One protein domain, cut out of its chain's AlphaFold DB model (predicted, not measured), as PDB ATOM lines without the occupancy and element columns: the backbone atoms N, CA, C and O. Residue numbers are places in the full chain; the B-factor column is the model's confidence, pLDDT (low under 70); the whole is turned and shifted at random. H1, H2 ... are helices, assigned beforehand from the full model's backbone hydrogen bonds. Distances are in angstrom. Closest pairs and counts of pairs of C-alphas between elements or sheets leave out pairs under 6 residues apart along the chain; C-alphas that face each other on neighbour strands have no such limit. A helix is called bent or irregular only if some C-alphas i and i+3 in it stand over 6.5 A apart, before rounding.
ATOM      1  N   ARG A 343      57.687  -7.863 -33.856       93.56
ATOM      2  CA  ARG A 343      58.446  -7.279 -34.976       93.56
ATOM      3  C   ARG A 343      59.896  -7.740 -34.963       93.56
ATOM      4  O   ARG A 343      60.360  -8.223 -35.987       93.56
ATOM      5  N   GLY A 344      60.565  -7.671 -33.814       93.62
ATOM      6  CA  GLY A 344      61.940  -8.143 -33.654       93.62
ATOM      7  C   GLY A 344      62.108  -9.612 -34.046       93.62
ATOM      8  O   GLY A 344      63.033  -9.945 -34.781       93.62
ATOM      9  N   LEU A 345      61.173 -10.475 -33.642       95.69
ATOM     10  CA  LEU A 345      61.140 -11.892 -34.019       95.69
ATOM     11  C   LEU A 345      60.991 -12.092 -35.534       95.69
ATOM     12  O   LEU A 345      61.722 -12.883 -36.132       95.69
ATOM     13  N   ASN A 346      60.085 -11.343 -36.167       96.38
ATOM     14  CA  ASN A 346      59.913 -11.369 -37.620       96.38
ATOM     15  C   ASN A 346      61.161 -10.860 -38.359       96.38
ATOM     16  O   ASN A 346      61.543 -11.440 -39.374       96.38
ATOM     17  N   ASP A 347      61.814  -9.817 -37.842       94.81
ATOM     18  CA  ASP A 347      63.028  -9.228 -38.418       94.81
ATOM     19  C   ASP A 347      64.254 -10.142 -38.273       94.81
ATOM     20  O   ASP A 347      65.156 -10.098 -39.111       94.81
ATOM     21  N   VAL A 348      64.302 -10.971 -37.223       96.00
ATOM     22  CA  VAL A 348      65.329 -12.013 -37.045       96.00
ATOM     23  C   VAL A 348      65.179 -13.125 -38.087       96.00
ATOM     24  O   VAL A 348      66.179 -13.723 -38.483       96.00
ATOM     25  N   GLY A 349      63.960 -13.388 -38.568       96.12
ATOM     26  CA  GLY A 349      63.733 -14.388 -39.608       96.12
ATOM     27  C   GLY A 349      63.806 -15.835 -39.106       96.12
ATOM     28  O   GLY A 349      64.156 -16.720 -39.884       96.12
ATOM     29  N   ASP A 350      63.480 -16.092 -37.832       97.12
ATOM     30  CA  ASP A 350      63.433 -17.445 -37.259       97.12
ATOM     31  C   ASP A 350      62.013 -17.831 -36.808       97.12
ATOM     32  O   ASP A 350      61.505 -17.354 -35.790       97.12
ATOM     33  N   GLY A 351      61.383 -18.745 -37.554       97.12
ATOM     34  CA  GLY A 351      60.040 -19.244 -37.250       97.12
ATOM     35  C   GLY A 351      59.950 -20.066 -35.957       97.12
ATOM     36  O   GLY A 351      58.890 -20.109 -35.341       97.12
ATOM     37  N   GLY A 352      61.045 -20.678 -35.501       97.50
ATOM     38  CA  GLY A 352      61.111 -21.394 -34.226       97.50
ATOM     39  C   GLY A 352      61.040 -20.452 -33.024       97.50
ATOM     40  O   GLY A 352      60.332 -20.747 -32.061       97.50
ATOM     41  N   LEU A 353      61.692 -19.286 -33.097       96.44
ATOM     42  CA  LEU A 353      61.572 -18.253 -32.060       96.44
ATOM     43  C   LEU A 353      60.167 -17.644 -32.026       96.44
ATOM     44  O   LEU A 353      59.614 -17.437 -30.946       96.44
ATOM     45  N   VAL A 354      59.557 -17.413 -33.196       96.94
ATOM     46  CA  VAL A 354      58.149 -16.986 -33.283       96.94
ATOM     47  C   VAL A 354      57.225 -18.029 -32.657       96.94
ATOM     48  O   VAL A 354      56.375 -17.681 -31.839       96.94
ATOM     49  N   ALA A 355      57.411 -19.305 -33.004       96.69
ATOM     50  CA  ALA A 355      56.621 -20.397 -32.454       96.69
ATOM     51  C   ALA A 355      56.750 -20.468 -30.924       96.69
ATOM     52  O   ALA A 355      55.729 -20.505 -30.239       96.69
ATOM     53  N   ARG A 356      57.980 -20.398 -30.389       95.12
ATOM     54  CA  ARG A 356      58.253 -20.358 -28.942       95.12
ATOM     55  C   ARG A 356      57.527 -19.196 -28.265       95.12
ATOM     56  O   ARG A 356      56.853 -19.387 -27.256       95.12
ATOM     57  N   PHE A 357      57.621 -18.000 -28.838       93.94
ATOM     58  CA  PHE A 357      56.957 -16.813 -28.304       93.94
ATOM     59  C   PHE A 357      55.432 -16.981 -28.223       93.94
ATOM     60  O   PHE A 357      54.829 -16.669 -27.194       93.94
ATOM     61  N   TRP A 358      54.812 -17.516 -29.278       94.00
ATOM     62  CA  TRP A 358      53.370 -17.769 -29.326       94.00
ATOM     63  C   TRP A 358      52.915 -18.834 -28.330       94.00
ATOM     64  O   TRP A 358      51.837 -18.699 -27.755       94.00
ATOM     65  N   THR A 359      53.739 -19.856 -28.093       91.69
ATOM     66  CA  THR A 359      53.417 -20.930 -27.146       91.69
ATOM     67  C   THR A 359      53.572 -20.520 -25.684       91.69
ATOM     68  O   THR A 359      52.815 -21.012 -24.852       91.69
ATOM     69  N   SER A 360      54.530 -19.647 -25.353       83.94
ATOM     70  CA  SER A 360      54.908 -19.427 -23.953       83.94
ATOM     71  C   SER A 360      54.086 -18.351 -23.228       83.94
ATOM     72  O   SER A 360      53.752 -18.547 -22.065       83.94
ATOM     73  N   ASN A 361      53.747 -17.211 -23.857       66.00
ATOM     74  CA  ASN A 361      53.570 -15.978 -23.057       66.00
ATOM     75  C   ASN A 361      52.413 -15.024 -23.438       66.00
ATOM     76  O   ASN A 361      52.429 -13.864 -23.034       66.00
ATOM     77  N   ILE A 362      51.381 -15.455 -24.179       63.09
ATOM     78  CA  ILE A 362      50.382 -14.516 -24.761       63.09
ATOM     79  C   ILE A 362      48.978 -14.622 -24.132       63.09
ATOM     80  O   ILE A 362      47.976 -14.149 -24.663       63.09
ATOM     81  N   THR A 363      48.866 -15.186 -22.930       64.38
ATOM     82  CA  THR A 363      47.577 -15.211 -22.208       64.38
ATOM     83  C   THR A 363      47.135 -13.821 -21.720       64.38
ATOM     84  O   THR A 363      45.983 -13.652 -21.319       64.38
ATOM     85  N   GLN A 364      48.018 -12.816 -21.765       66.62
ATOM     86  CA  GLN A 364      47.810 -11.539 -21.084       66.62
ATOM     87  C   GLN A 364      48.156 -10.304 -21.938       66.62
ATOM     88  O   GLN A 364      48.870  -9.409 -21.509       66.62
ATOM     89  N   MET A 365      47.651 -10.217 -23.166       70.50
ATOM     90  CA  MET A 365      47.763  -8.970 -23.938       70.50
ATOM     91  C   MET A 365      46.824  -7.870 -23.408       70.50
ATOM     92  O   MET A 365      45.773  -8.170 -22.851       70.50
ATOM     93  N   CYS A 366      47.163  -6.597 -23.636       71.50
ATOM     94  CA  CYS A 366      46.293  -5.439 -23.373       71.50
ATOM     95  C   CYS A 366      45.415  -5.078 -24.598       71.50
ATOM     96  O   CYS A 366      45.752  -5.422 -25.730       71.50
ATOM     97  N   ASP A 367      44.290  -4.359 -24.410       68.50
ATOM     98  CA  ASP A 367      43.353  -3.957 -25.495       68.50
ATOM     99  C   ASP A 367      44.043  -3.171 -26.596       68.50
ATOM    100  O   ASP A 367      43.928  -3.469 -27.787       68.50
ATOM    101  N   LYS A 368      44.845  -2.202 -26.163       71.81
ATOM    102  CA  LYS A 368      45.551  -1.279 -27.047       71.81
ATOM    103  C   LYS A 368      46.562  -1.988 -27.952       71.81
ATOM    104  O   LYS A 368      46.905  -1.466 -29.010       71.81
ATOM    105  N   ASP A 369      46.965  -3.197 -27.581       75.94
ATOM    106  CA  ASP A 369      48.047  -3.945 -28.210       75.94
ATOM    107  C   ASP A 369      47.552  -4.925 -29.279       75.94
ATOM    108  O   ASP A 369      48.342  -5.494 -30.034       75.94
ATOM    109  N   ARG A 370      46.233  -5.109 -29.388       75.94
ATOM    110  CA  ARG A 370      45.611  -6.146 -30.222       75.94
ATOM    111  C   ARG A 370      45.860  -5.987 -31.709       75.94
ATOM    112  O   ARG A 370      46.332  -6.921 -32.348       75.94
ATOM    113  N   SER A 371      45.513  -4.831 -32.274       78.31
ATOM    114  CA  SER A 371      45.681  -4.574 -33.713       78.31
ATOM    115  C   SER A 371      47.152  -4.628 -34.111       78.31
ATOM    116  O   SER A 371      47.524  -5.126 -35.172       78.31
ATOM    117  N   LEU A 372      48.005  -4.169 -33.203       84.00
ATOM    118  CA  LEU A 372      49.441  -4.141 -33.372       84.00
ATOM    119  C   LEU A 372      50.047  -5.549 -33.365       84.00
ATOM    120  O   LEU A 372      50.820  -5.873 -34.263       84.00
ATOM    121  N   PHE A 373      49.665  -6.401 -32.420       88.44
ATOM    122  CA  PHE A 373      50.109  -7.793 -32.373       88.44
ATOM    123  C   PHE A 373      49.495  -8.651 -33.489       88.44
ATOM    124  O   PHE A 373      50.180  -9.471 -34.088       88.44
ATOM    125  N   ALA A 374      48.233  -8.432 -33.865       92.31
ATOM    126  CA  ALA A 374      47.640  -9.141 -34.999       92.31
ATOM    127  C   ALA A 374      48.434  -8.911 -36.299       92.31
ATOM    128  O   ALA A 374      48.608  -9.833 -37.095       92.31
ATOM    129  N   SER A 375      48.986  -7.704 -36.485       92.62
ATOM    130  CA  SER A 375      49.869  -7.413 -37.620       92.62
ATOM    131  C   SER A 375      51.184  -8.207 -37.584       92.62
ATOM    132  O   SER A 375      51.681  -8.598 -38.642       92.62
ATOM    133  N   THR A 376      51.734  -8.497 -36.397       94.75
ATOM    134  CA  THR A 376      52.955  -9.308 -36.269       94.75
ATOM    135  C   THR A 376      52.672 -10.788 -36.498       94.75
ATOM    136  O   THR A 376      53.484 -11.439 -37.152       94.75
ATOM    137  N   VAL A 377      51.509 -11.292 -36.062       95.69
ATOM    138  CA  VAL A 377      51.042 -12.652 -36.377       95.69
ATOM    139  C   VAL A 377      50.853 -12.829 -37.878       95.69
ATOM    140  O   VAL A 377      51.415 -13.753 -38.461       95.69
ATOM    141  N   HIS A 378      50.133 -11.910 -38.524       96.06
ATOM    142  CA  HIS A 378      49.943 -11.937 -39.974       96.06
ATOM    143  C   HIS A 378      51.286 -11.948 -40.712       96.06
ATOM    144  O   HIS A 378      51.523 -12.799 -41.566       96.06
ATOM    145  N   ARG A 379      52.195 -11.037 -40.342       96.38
ATOM    146  CA  ARG A 379      53.524 -10.952 -40.953       96.38
ATOM    147  C   ARG A 379      54.348 -12.226 -40.754       96.38
ATOM    148  O   ARG A 379      55.034 -12.642 -41.681       96.38
ATOM    149  N   ALA A 380      54.278 -12.851 -39.583       97.31
ATOM    150  CA  ALA A 380      54.966 -14.111 -39.331       97.31
ATOM    151  C   ALA A 380      54.440 -15.235 -40.233       97.31
ATOM    152  O   ALA A 380      55.223 -15.962 -40.838       97.31
ATOM    153  N   LEU A 381      53.117 -15.350 -40.372       97.25
ATOM    154  CA  LEU A 381      52.505 -16.355 -41.239       97.25
ATOM    155  C   LEU A 381      52.860 -16.129 -42.720       97.25
ATOM    156  O   LEU A 381      53.074 -17.100 -43.439       97.25
ATOM    157  N   GLU A 382      52.984 -14.873 -43.169       96.75
ATOM    158  CA  GLU A 382      53.504 -14.553 -44.509       96.75
ATOM    159  C   GLU A 382      54.966 -14.981 -44.695       96.75
ATOM    160  O   GLU A 382      55.328 -15.475 -45.761       96.75
ATOM    161  N   LEU A 383      55.817 -14.749 -43.687       96.88
ATOM    162  CA  LEU A 383      57.259 -14.992 -43.782       96.88
ATOM    163  C   LEU A 383      57.618 -16.474 -43.684       96.88
ATOM    164  O   LEU A 383      58.475 -16.949 -44.426       96.88
ATOM    165  N   PHE A 384      56.985 -17.192 -42.759       97.44
ATOM    166  CA  PHE A 384      57.360 -18.561 -42.398       97.44
ATOM    167  C   PHE A 384      56.385 -19.614 -42.933       97.44
ATOM    168  O   PHE A 384      56.701 -20.804 -42.917       97.44
ATOM    169  N   GLY A 385      55.228 -19.187 -43.441       96.88
ATOM    170  CA  GLY A 385      54.158 -20.065 -43.895       96.88
ATOM    171  C   GLY A 385      53.257 -20.536 -42.752       96.88
ATOM    172  O   GLY A 385      53.700 -20.772 -41.625       96.88
ATOM    173  N   ALA A 386      51.970 -20.699 -43.061       95.56
ATOM    174  CA  ALA A 386      50.970 -21.137 -42.092       95.56
ATOM    175  C   ALA A 386      51.263 -22.543 -41.550       95.56
ATOM    176  O   ALA A 386      51.208 -22.738 -40.342       95.56
ATOM    177  N   ASP A 387      51.654 -23.485 -42.413       95.62
ATOM    178  CA  ASP A 387      51.929 -24.877 -42.028       95.62
ATOM    179  C   ASP A 387      52.999 -24.988 -40.933       95.62
ATOM    180  O   ASP A 387      52.855 -25.770 -39.993       95.62
ATOM    181  N   ALA A 388      54.060 -24.178 -41.027       96.75
ATOM    182  CA  ALA A 388      55.173 -24.199 -40.081       96.75
ATOM    183  C   ALA A 388      54.779 -23.659 -38.697       96.75
ATOM    184  O   ALA A 388      55.279 -24.137 -37.680       96.75
ATOM    185  N   LEU A 389      53.879 -22.673 -38.655       97.56
ATOM    186  CA  LEU A 389      53.473 -21.994 -37.425       97.56
ATOM    187  C   LEU A 389      52.115 -22.456 -36.881       97.56
ATOM    188  O   LEU A 389      51.736 -22.042 -35.787       97.56
ATOM    189  N   MET A 390      51.395 -23.326 -37.594       97.00
ATOM    190  CA  MET A 390      50.048 -23.771 -37.224       97.00
ATOM    191  C   MET A 390      49.964 -24.333 -35.793       97.00
ATOM    192  O   MET A 390      49.100 -23.883 -35.039       97.00
ATOM    193  N   PRO A 391      50.874 -25.227 -35.341       97.06
ATOM    194  CA  PRO A 391      50.817 -25.741 -33.970       97.06
ATOM    195  C   PRO A 391      50.991 -24.644 -32.911       97.06
ATOM    196  O   PRO A 391      50.347 -24.679 -31.864       97.06
ATOM    197  N   ALA A 392      51.842 -23.653 -33.185       96.50
ATOM    198  CA  ALA A 392      52.065 -22.532 -32.280       96.50
ATOM    199  C   ALA A 392      50.881 -21.558 -32.275       96.50
ATOM    200  O   ALA A 392      50.524 -21.036 -31.222       96.50
ATOM    201  N   LEU A 393      50.238 -21.345 -33.428       96.25
ATOM    202  CA  LEU A 393      49.028 -20.530 -33.540       96.25
ATOM    203  C   LEU A 393      47.840 -21.179 -32.810       96.25
ATOM    204  O   LEU A 393      47.059 -20.481 -32.169       96.25
ATOM    205  N   GLU A 394      47.729 -22.507 -32.837       95.75
ATOM    206  CA  GLU A 394      46.753 -23.244 -32.023       95.75
ATOM    207  C   GLU A 394      47.009 -23.066 -30.534       95.75
ATOM    208  O   GLU A 394      46.093 -22.700 -29.803       95.75
ATOM    209  N   ALA A 395      48.253 -23.270 -30.092       94.06
ATOM    210  CA  ALA A 395      48.634 -23.068 -28.698       94.06
ATOM    211  C   ALA A 395      48.357 -21.628 -28.239       94.06
ATOM    212  O   ALA A 395      47.816 -21.421 -27.152       94.06
ATOM    213  N   LEU A 396      48.646 -20.648 -29.099       94.00
ATOM    214  CA  LEU A 396      48.337 -19.240 -28.885       94.00
ATOM    215  C   LEU A 396      46.833 -19.016 -28.678       94.00
ATOM    216  O   LEU A 396      46.430 -18.448 -27.661       94.00
ATOM    217  N   LEU A 397      45.993 -19.477 -29.611       93.56
ATOM    218  CA  LEU A 397      44.539 -19.304 -29.523       93.56
ATOM    219  C   LEU A 397      43.940 -20.050 -28.329       93.56
ATOM    220  O   LEU A 397      43.063 -19.511 -27.656       93.56
ATOM    221  N   SER A 398      44.432 -21.250 -28.022       91.94
ATOM    222  CA  SER A 398      44.020 -21.987 -26.827       91.94
ATOM    223  C   SER A 398      44.423 -21.252 -25.549       91.94
ATOM    224  O   SER A 398      43.596 -21.107 -24.651       91.94
ATOM    225  N   GLY A 399      45.635 -20.698 -25.475       89.31
ATOM    226  CA  GLY A 399      46.076 -19.864 -24.352       89.31
ATOM    227  C   GLY A 399      45.219 -18.606 -24.173       89.31
ATOM    228  O   GLY A 399      44.879 -18.229 -23.048       89.31
ATOM    229  N   MET A 400      44.774 -17.991 -25.270       89.50
ATOM    230  CA  MET A 400      43.878 -16.834 -25.234       89.50
ATOM    231  C   MET A 400      42.508 -17.137 -24.599       89.50
ATOM    232  O   MET A 400      41.891 -16.223 -24.061       89.50
ATOM    233  N   THR A 401      42.043 -18.391 -24.561       88.88
ATOM    234  CA  THR A 401      40.755 -18.749 -23.923       88.88
ATOM    235  C   THR A 401      40.747 -18.586 -22.400       88.88
ATOM    236  O   THR A 401      39.682 -18.549 -21.790       88.88
ATOM    237  N   THR A 402      41.914 -18.426 -21.769       85.56
ATOM    238  CA  THR A 402      42.047 -18.299 -20.304       85.56
ATOM    239  C   THR A 402      41.443 -17.016 -19.720       85.56
ATOM    240  O   THR A 402      41.241 -16.919 -18.507       85.56
ATOM    241  N   SER A 403      41.118 -16.026 -20.554       85.19
ATOM    242  CA  SER A 403      40.414 -14.807 -20.149       85.19
ATOM    243  C   SER A 403      39.432 -14.355 -21.230       85.19
ATOM    244  O   SER A 403      39.635 -14.627 -22.410       85.19
ATOM    245  N   TRP A 404      38.387 -13.602 -20.862       84.75
ATOM    246  CA  TRP A 404      37.473 -13.020 -21.859       84.75
ATOM    247  C   TRP A 404      38.171 -12.087 -22.825       84.75
ATOM    248  O   TRP A 404      37.862 -12.049 -24.013       84.75
ATOM    249  N   PHE A 405      39.115 -11.324 -22.293       83.94
ATOM    250  CA  PHE A 405      39.893 -10.396 -23.072       83.94
ATOM    251  C   PHE A 405      40.751 -11.138 -24.109       83.94
ATOM    252  O   PHE A 405      40.777 -10.752 -25.283       83.94
ATOM    253  N   GLY A 406      41.425 -12.213 -23.698       86.62
ATOM    254  CA  GLY A 406      42.169 -13.086 -24.597       86.62
ATOM    255  C   GLY A 406      41.244 -13.710 -25.638       86.62
ATOM    256  O   GLY A 406      41.488 -13.544 -26.828       86.62
ATOM    257  N   PHE A 407      40.126 -14.307 -25.213       89.25
ATOM    258  CA  PHE A 407      39.152 -14.948 -26.097       89.25
ATOM    259  C   PHE A 407      38.643 -13.983 -27.173       89.25
ATOM    260  O   PHE A 407      38.695 -14.292 -28.361       89.25
ATOM    261  N   ALA A 408      38.244 -12.775 -26.770       89.19
ATOM    262  CA  ALA A 408      37.845 -11.710 -27.682       89.19
ATOM    263  C   ALA A 408      38.941 -11.363 -28.700       89.19
ATOM    264  O   ALA A 408      38.667 -11.212 -29.890       89.19
ATOM    265  N   SER A 409      40.196 -11.283 -28.253       89.25
ATOM    266  CA  SER A 409      41.347 -11.047 -29.134       89.25
ATOM    267  C   SER A 409      41.534 -12.187 -30.132       89.25
ATOM    268  O   SER A 409      41.722 -11.927 -31.318       89.25
ATOM    269  N   GLY A 410      41.438 -13.435 -29.667       92.44
ATOM    270  CA  GLY A 410      41.588 -14.634 -30.488       92.44
ATOM    271  C   GLY A 410      40.511 -14.744 -31.563       92.44
ATOM    272  O   GLY A 410      40.831 -14.996 -32.722       92.44
ATOM    273  N   VAL A 411      39.248 -14.468 -31.217       93.44
ATOM    274  CA  VAL A 411      38.133 -14.462 -32.181       93.44
ATOM    275  C   VAL A 411      38.368 -13.415 -33.262       93.44
ATOM    276  O   VAL A 411      38.261 -13.721 -34.446       93.44
ATOM    277  N   ARG A 412      38.721 -12.187 -32.869       92.94
ATOM    278  CA  ARG A 412      38.952 -11.091 -33.818       92.94
ATOM    279  C   ARG A 412      40.170 -11.340 -34.702       92.94
ATOM    280  O   ARG A 412      40.130 -11.025 -35.889       92.94
ATOM    281  N   LEU A 413      41.237 -11.913 -34.144       94.69
ATOM    282  CA  LEU A 413      42.411 -12.339 -34.900       94.69
ATOM    283  C   LEU A 413      42.018 -13.380 -35.953       94.69
ATOM    284  O   LEU A 413      42.296 -13.178 -37.131       94.69
ATOM    285  N   LEU A 414      41.315 -14.442 -35.551       95.81
ATOM    286  CA  LEU A 414      40.878 -15.502 -36.458       95.81
ATOM    287  C   LEU A 414      39.916 -14.977 -37.538       95.81
ATOM    288  O   LEU A 414      40.068 -15.311 -38.710       95.81
ATOM    289  N   ALA A 415      38.971 -14.108 -37.172       95.31
ATOM    290  CA  ALA A 415      38.041 -13.480 -38.110       95.31
ATOM    291  C   ALA A 415      38.746 -12.535 -39.094       95.31
ATOM    292  O   ALA A 415      38.369 -12.470 -40.266       95.31
ATOM    293  N   GLY A 416      39.780 -11.822 -38.635       95.38
ATOM    294  CA  GLY A 416      40.651 -11.008 -39.481       95.38
ATOM    295  C   GLY A 416      41.437 -11.858 -40.479       95.38
ATOM    296  O   GLY A 416      41.380 -11.589 -41.676       95.38
ATOM    297  N   LEU A 417      42.078 -12.934 -40.007       95.38
ATOM    298  CA  LEU A 417      42.829 -13.866 -40.856       95.38
ATOM    299  C   LEU A 417      41.933 -14.525 -41.914       95.38
ATOM    300  O   LEU A 417      42.310 -14.553 -43.083       95.38
ATOM    301  N   ALA A 418      40.724 -14.958 -41.540       95.38
ATOM    302  CA  ALA A 418      39.731 -15.509 -42.468       95.38
ATOM    303  C   ALA A 418      39.138 -14.451 -43.426       95.38
ATOM    304  O   ALA A 418      38.558 -14.784 -44.463       95.38
ATOM    305  N   GLY A 419      39.289 -13.159 -43.109       95.94
ATOM    306  CA  GLY A 419      38.749 -12.051 -43.897       95.94
ATOM    307  C   GLY A 419      37.232 -11.894 -43.788       95.94
ATOM    308  O   GLY A 419      36.600 -11.466 -44.751       95.94
ATOM    309  N   VAL A 420      36.652 -12.259 -42.640       94.50
ATOM    310  CA  VAL A 420      35.200 -12.183 -42.376       94.50
ATOM    311  C   VAL A 420      34.820 -11.092 -41.372       94.50
ATOM    312  O   VAL A 420      33.636 -10.849 -41.154       94.50
ATOM    313  N   SER A 421      35.800 -10.437 -40.743       93.88
ATOM    314  CA  SER A 421      35.557  -9.318 -39.823       93.88
ATOM    315  C   SER A 421      35.417  -7.991 -40.576       93.88
ATOM    316  O   SER A 421      36.294  -7.625 -41.356       93.88
ATOM    317  N   ASP A 422      34.369  -7.218 -40.274       90.44
ATOM    318  CA  ASP A 422      34.231  -5.827 -40.749       90.44
ATOM    319  C   ASP A 422      35.244  -4.884 -40.085       90.44
ATOM    320  O   ASP A 422      35.575  -3.833 -40.627       90.44
ATOM    321  N   ASN A 423      35.732  -5.258 -38.899       89.50
ATOM    322  CA  ASN A 423      36.698  -4.502 -38.106       89.50
ATOM    323  C   ASN A 423      37.979  -5.324 -37.931       89.50
ATOM    324  O   ASN A 423      38.477  -5.499 -36.807       89.50
ATOM    325  N   ALA A 424      38.467  -5.859 -39.054       89.38
ATOM    326  CA  ALA A 424      39.599  -6.763 -39.094       89.38
ATOM    327  C   ALA A 424      40.841  -6.131 -38.447       89.38
ATOM    328  O   ALA A 424      41.255  -5.020 -38.776       89.38
ATOM    329  N   VAL A 425      41.445  -6.865 -37.510       89.50
ATOM    330  CA  VAL A 425      42.672  -6.439 -36.812       89.50
ATOM    331  C   VAL A 425      43.940  -6.695 -37.634       89.50
ATOM    332  O   VAL A 425      45.002  -6.176 -37.302       89.50
ATOM    333  N   CYS A 426      43.830  -7.483 -38.703       91.69
ATOM    334  CA  CYS A 426      44.879  -7.762 -39.677       91.69
ATOM    335  C   CYS A 426      44.260  -8.005 -41.061       91.69
ATOM    336  O   CYS A 426      43.039  -8.096 -41.193       91.69
ATOM    337  N   LEU A 427      45.101  -8.067 -42.096       92.62
ATOM    338  CA  LEU A 427      44.659  -8.419 -43.442       92.62
ATOM    339  C   LEU A 427      44.269  -9.903 -43.513       92.62
ATOM    340  O   LEU A 427      44.683 -10.715 -42.685       92.62
ATOM    341  N   ARG A 428      43.466 -10.250 -44.523       94.38
ATOM    342  CA  ARG A 428      43.120 -11.641 -44.810       94.38
ATOM    343  C   ARG A 428      44.366 -12.399 -45.256       94.38
ATOM    344  O   ARG A 428      45.031 -11.970 -46.200       94.38
ATOM    345  N   LEU A 429      44.578 -13.575 -44.677       92.81
ATOM    346  CA  LEU A 429      45.590 -14.523 -45.116       92.81
ATOM    347  C   LEU A 429      44.894 -15.778 -45.668       92.81
ATOM    348  O   LEU A 429      44.013 -16.314 -44.998       92.81
ATOM    349  N   PRO A 430      45.230 -16.259 -46.880       89.31
ATOM    350  CA  PRO A 430      44.562 -17.408 -47.488       89.31
ATOM    351  C   PRO A 430      44.983 -18.720 -46.806       89.31
ATOM    352  O   PRO A 430      45.826 -19.456 -47.315       89.31
ATOM    353  N   LEU A 431      44.397 -19.005 -45.645       93.31
ATOM    354  CA  LEU A 431      44.512 -20.289 -44.959       93.31
ATOM    355  C   LEU A 431      43.628 -21.335 -45.650       93.31
ATOM    356  O   LEU A 431      42.597 -21.004 -46.245       93.31
ATOM    357  N   ALA A 432      44.008 -22.611 -45.583       94.75
ATOM    358  CA  ALA A 432      43.112 -23.663 -46.037       94.75
ATOM    359  C   ALA A 432      41.911 -23.753 -45.082       94.75
ATOM    360  O   ALA A 432      42.059 -23.636 -43.866       94.75
ATOM    361  N   ARG A 433      40.716 -24.038 -45.615       91.75
ATOM    362  CA  ARG A 433      39.482 -24.138 -44.806       91.75
ATOM    363  C   ARG A 433      39.606 -25.140 -43.647       91.75
ATOM    364  O   ARG A 433      38.994 -24.957 -42.599       91.75
ATOM    365  N   VAL A 434      40.405 -26.199 -43.825       93.25
ATOM    366  CA  VAL A 434      40.692 -27.190 -42.773       93.25
ATOM    367  C   VAL A 434      41.491 -26.592 -41.611       93.25
ATOM    368  O   VAL A 434      41.210 -26.915 -40.460       93.25
ATOM    369  N   ASP A 435      42.420 -25.680 -41.894       94.81
ATOM    370  CA  ASP A 435      43.230 -25.004 -40.884       94.81
ATOM    371  C   ASP A 435      42.406 -23.956 -40.142       94.81
ATOM    372  O   ASP A 435      42.442 -23.898 -38.918       94.81
ATOM    373  N   GLU A 436      41.576 -23.186 -40.853       94.50
ATOM    374  CA  GLU A 436      40.644 -22.239 -40.227       94.50
ATOM    375  C   GLU A 436      39.690 -22.958 -39.257       94.50
ATOM    376  O   GLU A 436      39.466 -22.493 -38.138       94.50
ATOM    377  N   LEU A 437      39.179 -24.136 -39.644       93.19
ATOM    378  CA  LEU A 437      38.350 -24.980 -38.779       93.19
ATOM    379  C   LEU A 437      39.132 -25.536 -37.578       93.19
ATOM    380  O   LEU A 437      38.583 -25.649 -36.476       93.19
ATOM    381  N   ARG A 438      40.409 -25.881 -37.768       94.25
ATOM    382  CA  ARG A 438      41.300 -26.360 -36.702       94.25
ATOM    383  C   ARG A 438      41.585 -25.258 -35.679       94.25
ATOM    384  O   ARG A 438      41.401 -25.488 -34.484       94.25
ATOM    385  N   LEU A 439      41.904 -24.046 -36.135       95.00
ATOM    386  CA  LEU A 439      42.091 -22.856 -35.298       95.00
ATOM    387  C   LEU A 439      40.812 -22.465 -34.553       95.00
ATOM    388  O   LEU A 439      40.849 -22.186 -33.355       95.00
ATOM    389  N   TYR A 440      39.664 -22.512 -35.234       93.94
ATOM    390  CA  TYR A 440      38.362 -22.329 -34.599       93.94
ATOM    391  C   TYR A 440      38.148 -23.375 -33.496       93.94
ATOM    392  O   TYR A 440      37.790 -23.048 -32.370       93.94
ATOM    393  N   THR A 441      38.444 -24.646 -33.766       92.50
ATOM    394  CA  THR A 441      38.314 -25.712 -32.763       92.50
ATOM    395  C   THR A 441      39.210 -25.475 -31.544       92.50
ATOM    396  O   THR A 441      38.755 -25.718 -30.427       92.50
ATOM    397  N   ALA A 442      40.436 -24.977 -31.740       92.94
ATOM    398  CA  ALA A 442      41.384 -24.657 -30.670       92.94
ATOM    399  C   ALA A 442      40.926 -23.476 -29.795       92.94
ATOM    400  O   ALA A 442      41.075 -23.519 -28.572       92.94
ATOM    401  N   LEU A 443      40.332 -22.449 -30.409       91.94
ATOM    402  CA  LEU A 443      39.792 -21.272 -29.720       91.94
ATOM    403  C   LEU A 443      38.469 -21.561 -28.985       91.94
ATOM    404  O   LEU A 443      38.147 -20.908 -27.996       91.94
ATOM    405  N   PHE A 444      37.702 -22.543 -29.458       90.44
ATOM    406  CA  PHE A 444      36.401 -22.936 -28.911       90.44
ATOM    407  C   PHE A 444      36.445 -24.329 -28.251       90.44
ATOM    408  O   PHE A 444      35.440 -25.040 -28.248       90.44
ATOM    409  N   ALA A 445      37.605 -24.783 -27.761       86.50
ATOM    410  CA  ALA A 445      37.781 -26.145 -27.243       86.50
ATOM    411  C   ALA A 445      36.966 -26.406 -25.962       86.50
ATOM    412  O   ALA A 445      36.258 -27.408 -25.894       86.50
ATOM    413  N   GLU A 446      36.999 -25.481 -24.998       76.88
ATOM    414  CA  GLU A 446      36.204 -25.528 -23.768       76.88
ATOM    415  C   GLU A 446      35.753 -24.112 -23.369       76.88
ATOM    416  O   GLU A 446      36.514 -23.156 -23.545       76.88
ATOM    417  N   PRO A 447      34.526 -23.932 -22.842       64.12
ATOM    418  CA  PRO A 447      34.133 -22.657 -22.257       64.12
ATOM    419  C   PRO A 447      35.045 -22.367 -21.054       64.12
ATOM    420  O   PRO A 447      35.236 -23.263 -20.227       64.12
ATOM    421  N   PRO A 448      35.592 -21.146 -20.907       63.38
ATOM    422  CA  PRO A 448      36.384 -20.808 -19.734       63.38
ATOM    423  C   PRO A 448      35.536 -21.072 -18.488       63.38
ATOM    424  O   PRO A 448      34.448 -20.519 -18.328       63.38
ATOM    425  N   SER A 449      36.003 -21.972 -17.624       63.44
ATOM    426  CA  SER A 449      35.211 -22.509 -16.513       63.44
ATOM    427  C   SER A 449      34.914 -21.475 -15.424       63.44
ATOM    428  O   SER A 449      33.991 -21.682 -14.640       63.44
ATOM    429  N   GLN A 450      35.650 -20.356 -15.405       62.75
ATOM    430  CA  GLN A 450      35.381 -19.126 -14.649       62.75
ATOM    431  C   GLN A 450      36.411 -18.051 -15.057       62.75
ATOM    432  O   GLN A 450      37.453 -17.902 -14.415       62.75
ATOM    433  N   PRO A 451      36.188 -17.316 -16.153       59.78
ATOM    434  CA  PRO A 451      37.089 -16.239 -16.546       59.78
ATOM    435  C   PRO A 451      37.074 -15.133 -15.483       59.78
ATOM    436  O   PRO A 451      36.030 -14.806 -14.916       59.78
ATOM    437  N   ARG A 452      38.248 -14.556 -15.197       65.12
ATOM    438  CA  ARG A 452      38.375 -13.429 -14.260       65.12
ATOM    439  C   ARG A 452      37.466 -12.287 -14.728       65.12
ATOM    440  O   ARG A 452      37.663 -11.751 -15.816       65.12
ATOM    441  N   TYR A 453      36.471 -11.953 -13.908       62.28
ATOM    442  CA  TYR A 453      35.521 -10.869 -14.156       62.28
ATOM    443  C   TYR A 453      36.263  -9.541 -14.349       62.28
ATOM    444  O   TYR A 453      37.094  -9.171 -13.516       62.28
ATOM    445  N   MET A 454      35.951  -8.823 -15.430       60.69
ATOM    446  CA  MET A 454      36.512  -7.501 -15.713       60.69
ATOM    447  C   MET A 454      35.420  -6.428 -15.621       60.69
ATOM    448  O   MET A 454      34.520  -6.396 -16.458       60.69
ATOM    449  N   PRO A 455      35.471  -5.522 -14.632       56.06
ATOM    450  CA  PRO A 455      34.539  -4.403 -14.570       56.06
ATOM    451  C   PRO A 455      34.923  -3.288 -15.568       56.06
ATOM    452  O   PRO A 455      36.034  -2.768 -15.506       56.06
ATOM    453  N   GLY A 456      34.000  -2.871 -16.451       71.81
ATOM    454  CA  GLY A 456      34.129  -1.627 -17.240       71.81
ATOM    455  C   GLY A 456      33.298  -1.555 -18.534       71.81
ATOM    456  O   GLY A 456      33.007  -2.577 -19.149       71.81
ATOM    457  N   GLU A 457      32.949  -0.338 -18.983       62.06
ATOM    458  CA  GLU A 457      32.158  -0.086 -20.211       62.06
ATOM    459  C   GLU A 457      32.857  -0.557 -21.500       62.06
ATOM    460  O   GLU A 457      32.197  -1.086 -22.394       62.06
ATOM    461  N   CYS A 458      34.192  -0.469 -21.567       67.00
ATOM    462  CA  CYS A 458      35.002  -0.941 -22.702       67.00
ATOM    463  C   CYS A 458      34.789  -2.439 -23.006       67.00
ATOM    464  O   CYS A 458      34.932  -2.881 -24.147       67.00
ATOM    465  N   CYS A 459      34.393  -3.232 -22.004       80.38
ATOM    466  CA  CYS A 459      34.150  -4.661 -22.181       80.38
ATOM    467  C   CYS A 459      32.902  -4.938 -23.033       80.38
ATOM    468  O   CYS A 459      32.877  -5.917 -23.773       80.38
ATOM    469  N   LYS A 460      31.880  -4.073 -22.985       85.94
ATOM    470  CA  LYS A 460      30.620  -4.275 -23.717       85.94
ATOM    471  C   LYS A 460      30.825  -4.219 -25.226       85.94
ATOM    472  O   LYS A 460      30.430  -5.143 -25.931       85.94
ATOM    473  N   GLU A 461      31.425  -3.139 -25.716       88.25
ATOM    474  CA  GLU A 461      31.661  -2.927 -27.152       88.25
ATOM    475  C   GLU A 461      32.583  -4.008 -27.714       88.25
ATOM    476  O   GLU A 461      32.348  -4.552 -28.793       88.25
ATOM    477  N   LEU A 462      33.587  -4.391 -26.926       87.44
ATOM    478  CA  LEU A 462      34.465  -5.497 -27.248       87.44
ATOM    479  C   LEU A 462      33.712  -6.830 -27.369       87.44
ATOM    480  O   LEU A 462      33.906  -7.543 -28.354       87.44
ATOM    481  N   LEU A 463      32.879  -7.190 -26.388       89.12
ATOM    482  CA  LEU A 463      32.120  -8.444 -26.408       89.12
ATOM    483  C   LEU A 463      31.093  -8.464 -27.546       89.12
ATOM    484  O   LEU A 463      30.915  -9.505 -28.174       89.12
ATOM    485  N   GLN A 464      30.473  -7.325 -27.871       91.44
ATOM    486  CA  GLN A 464      29.611  -7.187 -29.050       91.44
ATOM    487  C   GLN A 464      30.379  -7.456 -30.348       91.44
ATOM    488  O   GLN A 464      29.961  -8.297 -31.141       91.44
ATOM    489  N   ALA A 465      31.514  -6.778 -30.556       91.06
ATOM    490  CA  ALA A 465      32.348  -6.963 -31.744       91.06
ATOM    491  C   ALA A 465      32.862  -8.406 -31.856       91.06
ATOM    492  O   ALA A 465      32.827  -9.004 -32.926       91.06
ATOM    493  N   THR A 466      33.268  -8.985 -30.725       91.19
ATOM    494  CA  THR A 466      33.692 -10.385 -30.620       91.19
ATOM    495  C   THR A 466      32.577 -11.331 -31.036       91.19
ATOM    496  O   THR A 466      32.806 -12.235 -31.830       91.19
ATOM    497  N   LEU A 467      31.362 -11.132 -30.522       91.50
ATOM    498  CA  LEU A 467      30.247 -12.013 -30.841       91.50
ATOM    499  C   LEU A 467      29.849 -11.902 -32.319       91.50
ATOM    500  O   LEU A 467      29.564 -12.923 -32.938       91.50
ATOM    501  N   LEU A 468      29.889 -10.699 -32.901       92.62
ATOM    502  CA  LEU A 468      29.673 -10.503 -34.340       92.62
ATOM    503  C   LEU A 468      30.697 -11.269 -35.178       92.62
ATOM    504  O   LEU A 468      30.315 -12.005 -36.086       92.62
ATOM    505  N   ASP A 469      31.981 -11.132 -34.853       93.25
ATOM    506  CA  ASP A 469      33.056 -11.828 -35.558       93.25
ATOM    507  C   ASP A 469      32.956 -13.351 -35.387       93.25
ATOM    508  O   ASP A 469      33.123 -14.091 -36.356       93.25
ATOM    509  N   ALA A 470      32.596 -13.834 -34.194       91.44
ATOM    510  CA  ALA A 470      32.385 -15.256 -33.935       91.44
ATOM    511  C   ALA A 470      31.203 -15.827 -34.738       91.44
ATOM    512  O   ALA A 470      31.313 -16.916 -35.300       91.44
ATOM    513  N   VAL A 471      30.093 -15.088 -34.837       90.19
ATOM    514  CA  VAL A 471      28.932 -15.478 -35.652       90.19
ATOM    515  C   VAL A 471      29.296 -15.534 -37.135       90.19
ATOM    516  O   VAL A 471      28.924 -16.480 -37.828       90.19
ATOM    517  N   ARG A 472      30.050 -14.548 -37.633       91.00
ATOM    518  CA  ARG A 472      30.513 -14.536 -39.028       91.00
ATOM    519  C   ARG A 472      31.463 -15.686 -39.321       91.00
ATOM    520  O   ARG A 472      31.332 -16.310 -40.368       91.00
ATOM    521  N   LEU A 473      32.363 -15.999 -38.388       90.69
ATOM    522  CA  LEU A 473      33.219 -17.179 -38.463       90.69
ATOM    523  C   LEU A 473      32.397 -18.471 -38.515       90.69
ATOM    524  O   LEU A 473      32.652 -19.299 -39.383       90.69
ATOM    525  N   GLU A 474      31.388 -18.642 -37.653       89.62
ATOM    526  CA  GLU A 474      30.503 -19.817 -37.701       89.62
ATOM    527  C   GLU A 474      29.764 -19.926 -39.039       89.62
ATOM    528  O   GLU A 474      29.716 -21.009 -39.621       89.62
ATOM    529  N   ALA A 475      29.225 -18.819 -39.554       88.06
ATOM    530  CA  ALA A 475      28.530 -18.798 -40.840       88.06
ATOM    531  C   ALA A 475      29.469 -19.095 -42.023       88.06
ATOM    532  O   ALA A 475      29.075 -19.771 -42.967       88.06
ATOM    533  N   TYR A 476      30.712 -18.612 -41.964       90.00
ATOM    534  CA  TYR A 476      31.738 -18.843 -42.980       90.00
ATOM    535  C   TYR A 476      32.270 -20.284 -42.964       90.00
ATOM    536  O   TYR A 476      32.460 -20.897 -44.015       90.00
ATOM    537  N   LEU A 477      32.489 -20.850 -41.775       88.88
ATOM    538  CA  LEU A 477      32.992 -22.214 -41.619       88.88
ATOM    539  C   LEU A 477      31.885 -23.263 -41.806       88.88
ATOM    540  O   LEU A 477      32.176 -24.388 -42.218       88.88
ATOM    541  N   GLY A 478      30.632 -22.906 -41.525       80.56
ATOM    542  CA  GLY A 478      29.506 -23.821 -41.384       80.56
ATOM    543  C   GLY A 478      28.924 -24.385 -42.684       80.56
ATOM    544  O   GLY A 478      28.312 -23.668 -43.464       80.56
ATOM    545  N   ASP A 479      28.970 -25.719 -42.799       57.66
ATOM    546  CA  ASP A 479      28.078 -26.553 -43.631       57.66
ATOM    547  C   ASP A 479      26.911 -27.153 -42.785       57.66
ATOM    548  O   ASP A 479      26.389 -28.227 -43.076       57.66
ATOM    549  N   GLY A 480      26.508 -26.504 -41.679       58.28
ATOM    550  CA  GLY A 480      25.319 -26.869 -40.877       58.28
ATOM    551  C   GLY A 480      25.440 -28.060 -39.905       58.28
ATOM    552  O   GLY A 480      24.493 -28.329 -39.171       58.28
ATOM    553  N   ALA A 481      26.580 -28.763 -39.859       51.81
ATOM    554  CA  ALA A 481      26.747 -30.002 -39.075       51.81
ATOM    555  C   ALA A 481      27.457 -29.856 -37.709       51.81
ATOM    556  O   ALA A 481      27.481 -30.810 -36.933       51.81
ATOM    557  N   MET A 482      28.049 -28.699 -37.394       58.25
ATOM    558  CA  MET A 482      28.702 -28.473 -36.097       58.25
ATOM    559  C   MET A 482      27.690 -27.911 -35.086       58.25
ATOM    560  O   MET A 482      27.089 -26.871 -35.366       58.25
ATOM    561  N   PRO A 483      27.499 -28.541 -33.908       63.34
ATOM    562  CA  PRO A 483      26.792 -27.906 -32.799       63.34
ATOM    563  C   PRO A 483      27.450 -26.556 -32.501       63.34
ATOM    564  O   PRO A 483      28.675 -26.505 -32.372       63.34
ATOM    565  N   SER A 484      26.664 -25.477 -32.408       76.50
ATOM    566  CA  SER A 484      27.217 -24.140 -32.154       76.50
ATOM    567  C   SER A 484      27.886 -24.118 -30.779       76.50
ATOM    568  O   SER A 484      27.237 -24.045 -29.731       76.50
ATOM    569  N   ARG A 485      29.219 -24.219 -30.784       85.25
ATOM    570  CA  ARG A 485      30.048 -24.090 -29.582       85.25
ATOM    571  C   ARG A 485      29.918 -22.686 -29.015       85.25
ATOM    572  O   ARG A 485      29.894 -22.519 -27.798       85.25
ATOM    573  N   LEU A 486      29.756 -21.695 -29.892       86.31
ATOM    574  CA  LEU A 486      29.461 -20.327 -29.506       86.31
ATOM    575  C   LEU A 486      28.153 -20.243 -28.713       86.31
ATOM    576  O   LEU A 486      28.156 -19.663 -27.631       86.31
ATOM    577  N   ALA A 487      27.072 -20.887 -29.169       87.00
ATOM    578  CA  ALA A 487      25.807 -20.921 -28.434       87.00
ATOM    579  C   ALA A 487      25.983 -21.484 -27.017       87.00
ATOM    580  O   ALA A 487      25.460 -20.912 -26.060       87.00
ATOM    581  N   ALA A 488      26.767 -22.558 -26.860       87.00
ATOM    582  CA  ALA A 488      27.074 -23.129 -25.551       87.00
ATOM    583  C   ALA A 488      27.877 -22.161 -24.660       87.00
ATOM    584  O   ALA A 488      27.530 -21.986 -23.491       87.00
ATOM    585  N   ILE A 489      28.902 -21.489 -25.202       85.94
ATOM    586  CA  ILE A 489      29.695 -20.486 -24.468       85.94
ATOM    587  C   ILE A 489      28.807 -19.330 -24.002       85.94
ATOM    588  O   ILE A 489      28.865 -18.946 -22.834       85.94
ATOM    589  N   VAL A 490      27.970 -18.788 -24.886       86.81
ATOM    590  CA  VAL A 490      27.097 -17.653 -24.570       86.81
ATOM    591  C   VAL A 490      26.036 -18.058 -23.540       86.81
ATOM    592  O   VAL A 490      25.815 -17.332 -22.571       86.81
ATOM    593  N   ALA A 491      25.431 -19.241 -23.685       86.12
ATOM    594  CA  ALA A 491      24.444 -19.761 -22.739       86.12
ATOM    595  C   ALA A 491      25.035 -20.056 -21.350       86.12
ATOM    596  O   ALA A 491      24.361 -19.858 -20.340       86.12
ATOM    597  N   PHE A 492      26.294 -20.494 -21.275       85.19
ATOM    598  CA  PHE A 492      26.981 -20.713 -19.999       85.19
ATOM    599  C   PHE A 492      27.386 -19.395 -19.315       85.19
ATOM    600  O   PHE A 492      27.511 -19.338 -18.093       85.19
ATOM    601  N   ASN A 493      27.542 -18.313 -20.087       83.44
ATOM    602  CA  ASN A 493      28.097 -17.035 -19.634       83.44
ATOM    603  C   ASN A 493      27.128 -15.854 -19.824       83.44
ATOM    604  O   ASN A 493      27.526 -14.753 -20.210       83.44
ATOM    605  N   THR A 494      25.848 -16.055 -19.505       84.06
ATOM    606  CA  THR A 494      24.770 -15.056 -19.678       84.06
ATOM    607  C   THR A 494      24.987 -13.739 -18.935       84.06
ATOM    608  O   THR A 494      24.380 -12.732 -19.289       84.06
ATOM    609  N   ARG A 495      25.852 -13.714 -17.913       83.19
ATOM    610  CA  ARG A 495      26.237 -12.471 -17.224       83.19
ATOM    611  C   ARG A 495      27.077 -11.551 -18.104       83.19
ATOM    612  O   ARG A 495      26.885 -10.344 -18.066       83.19
ATOM    613  N   GLU A 496      27.984 -12.130 -18.880       83.88
ATOM    614  CA  GLU A 496      28.951 -11.405 -19.709       83.88
ATOM    615  C   GLU A 496      28.330 -11.094 -21.070       83.88
ATOM    616  O   GLU A 496      28.362  -9.962 -21.549       83.88
ATOM    617  N   PHE A 497      27.626 -12.074 -21.641       84.94
ATOM    618  CA  PHE A 497      26.791 -11.895 -22.827       84.94
ATOM    619  C   PHE A 497      25.360 -11.530 -22.444       84.94
ATOM    620  O   PHE A 497      24.393 -12.188 -22.831       84.94
ATOM    621  N   HIS A 498      25.222 -10.479 -21.643       87.75
ATOM    622  CA  HIS A 498      23.923 -10.078 -21.134       87.75
ATOM    623  C   HIS A 498      22.975  -9.692 -22.288       87.75
ATOM    624  O   HIS A 498      23.388  -8.984 -23.220       87.75
TER     625      HIS A 498
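AT A GLANCE: This is residues 343 to 498 of the 614 residues of an uncharacterized protein of Saprolegnia parasitica (strain CBS 223.65) (UniProt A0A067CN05). Look for a two-layer helical bundle: H3, H5 and H7 lie side by side in one row, H2, H4 and H6 in the other, the two rows running opposite ways. Short H1 extends the first row at the H3 end, and short H8 lies beyond H6 and H7 at the opposite end. The printed part has 156 residues with eight named helices, H1 to H8 in chain order, and no named strand: all helix. It is compact, with a radius of gyration of the C-alphas of 14.8 A and spans of 44 by 36 by 27 A.

IN THESE COORDINATES: Find C-alpha 458 at (35.002, -0.941, -22.702); from there H7, the longest helix, runs 28.5 A to C-alpha 477. H5 is residues 404 to 418, 20.9 A long, and H6 is residues 433 to 443, 15.4 A. H3 is residues 367 to 384, 26.4 A long, and H4 is residues 386 to 400, 18.8 A. Both are irregular: C-alphas 368 and 371 are 7.4 A apart, and C-alphas 388 and 391 are 7.7 A apart. H2 is residues 351 to 360, and H1, residues 343 to 348, begins at C-alpha 343 (58.446, -7.279, -34.976). H8, residues 485 to 492, ends at C-alpha 492 (26.981, -20.713, -19.999).

HOW THE PARTS SIT: H2 to H7 form an up and down bundle, each running against the one before it. Start at H7: it touches H5, the hub, closest at the C-alphas of Ala 408 and Thr 466, 5.3 A, at a steep tilt of 40 degrees, the same way. H5 touches H3 at Ala 374 and Leu 413, C-alphas 6.1 A apart. H5 and H6 form a hairpin, opposite ways at a shallow tilt of 4 degrees, closest at the C-alphas of Gly 410 and Leu 443, 6.9 A. H4 touches H6, closest at the C-alphas of Leu 397 and Leu 443, 5.1 A, and H2 at those of Ala 355 and Ala 392, 5.0 A. H1 touches H3, whose residues 376 to 383 alone take part, closest at the C-alphas of Asn 346 and Ala 380, 5.9 A. H8 touches no helix; it is close to but not clearly touching H7. Every O i to N i+4 pair is within hydrogen-bond range in H1, H2, H5, H6, H7 and H8, against 11 of 14 in H3 and 9 of 11 in H4.

THE WHOLE: The two farthest C-alphas, of Val 348 and His 498, are 44.4 A apart. The printed part has no cut; its long links are residues 419 to 432 and 444 to 457. Mean pLDDT of the printed part is 86.8; 21 residues are under 70, among them 447 to 455 and 479 to 483.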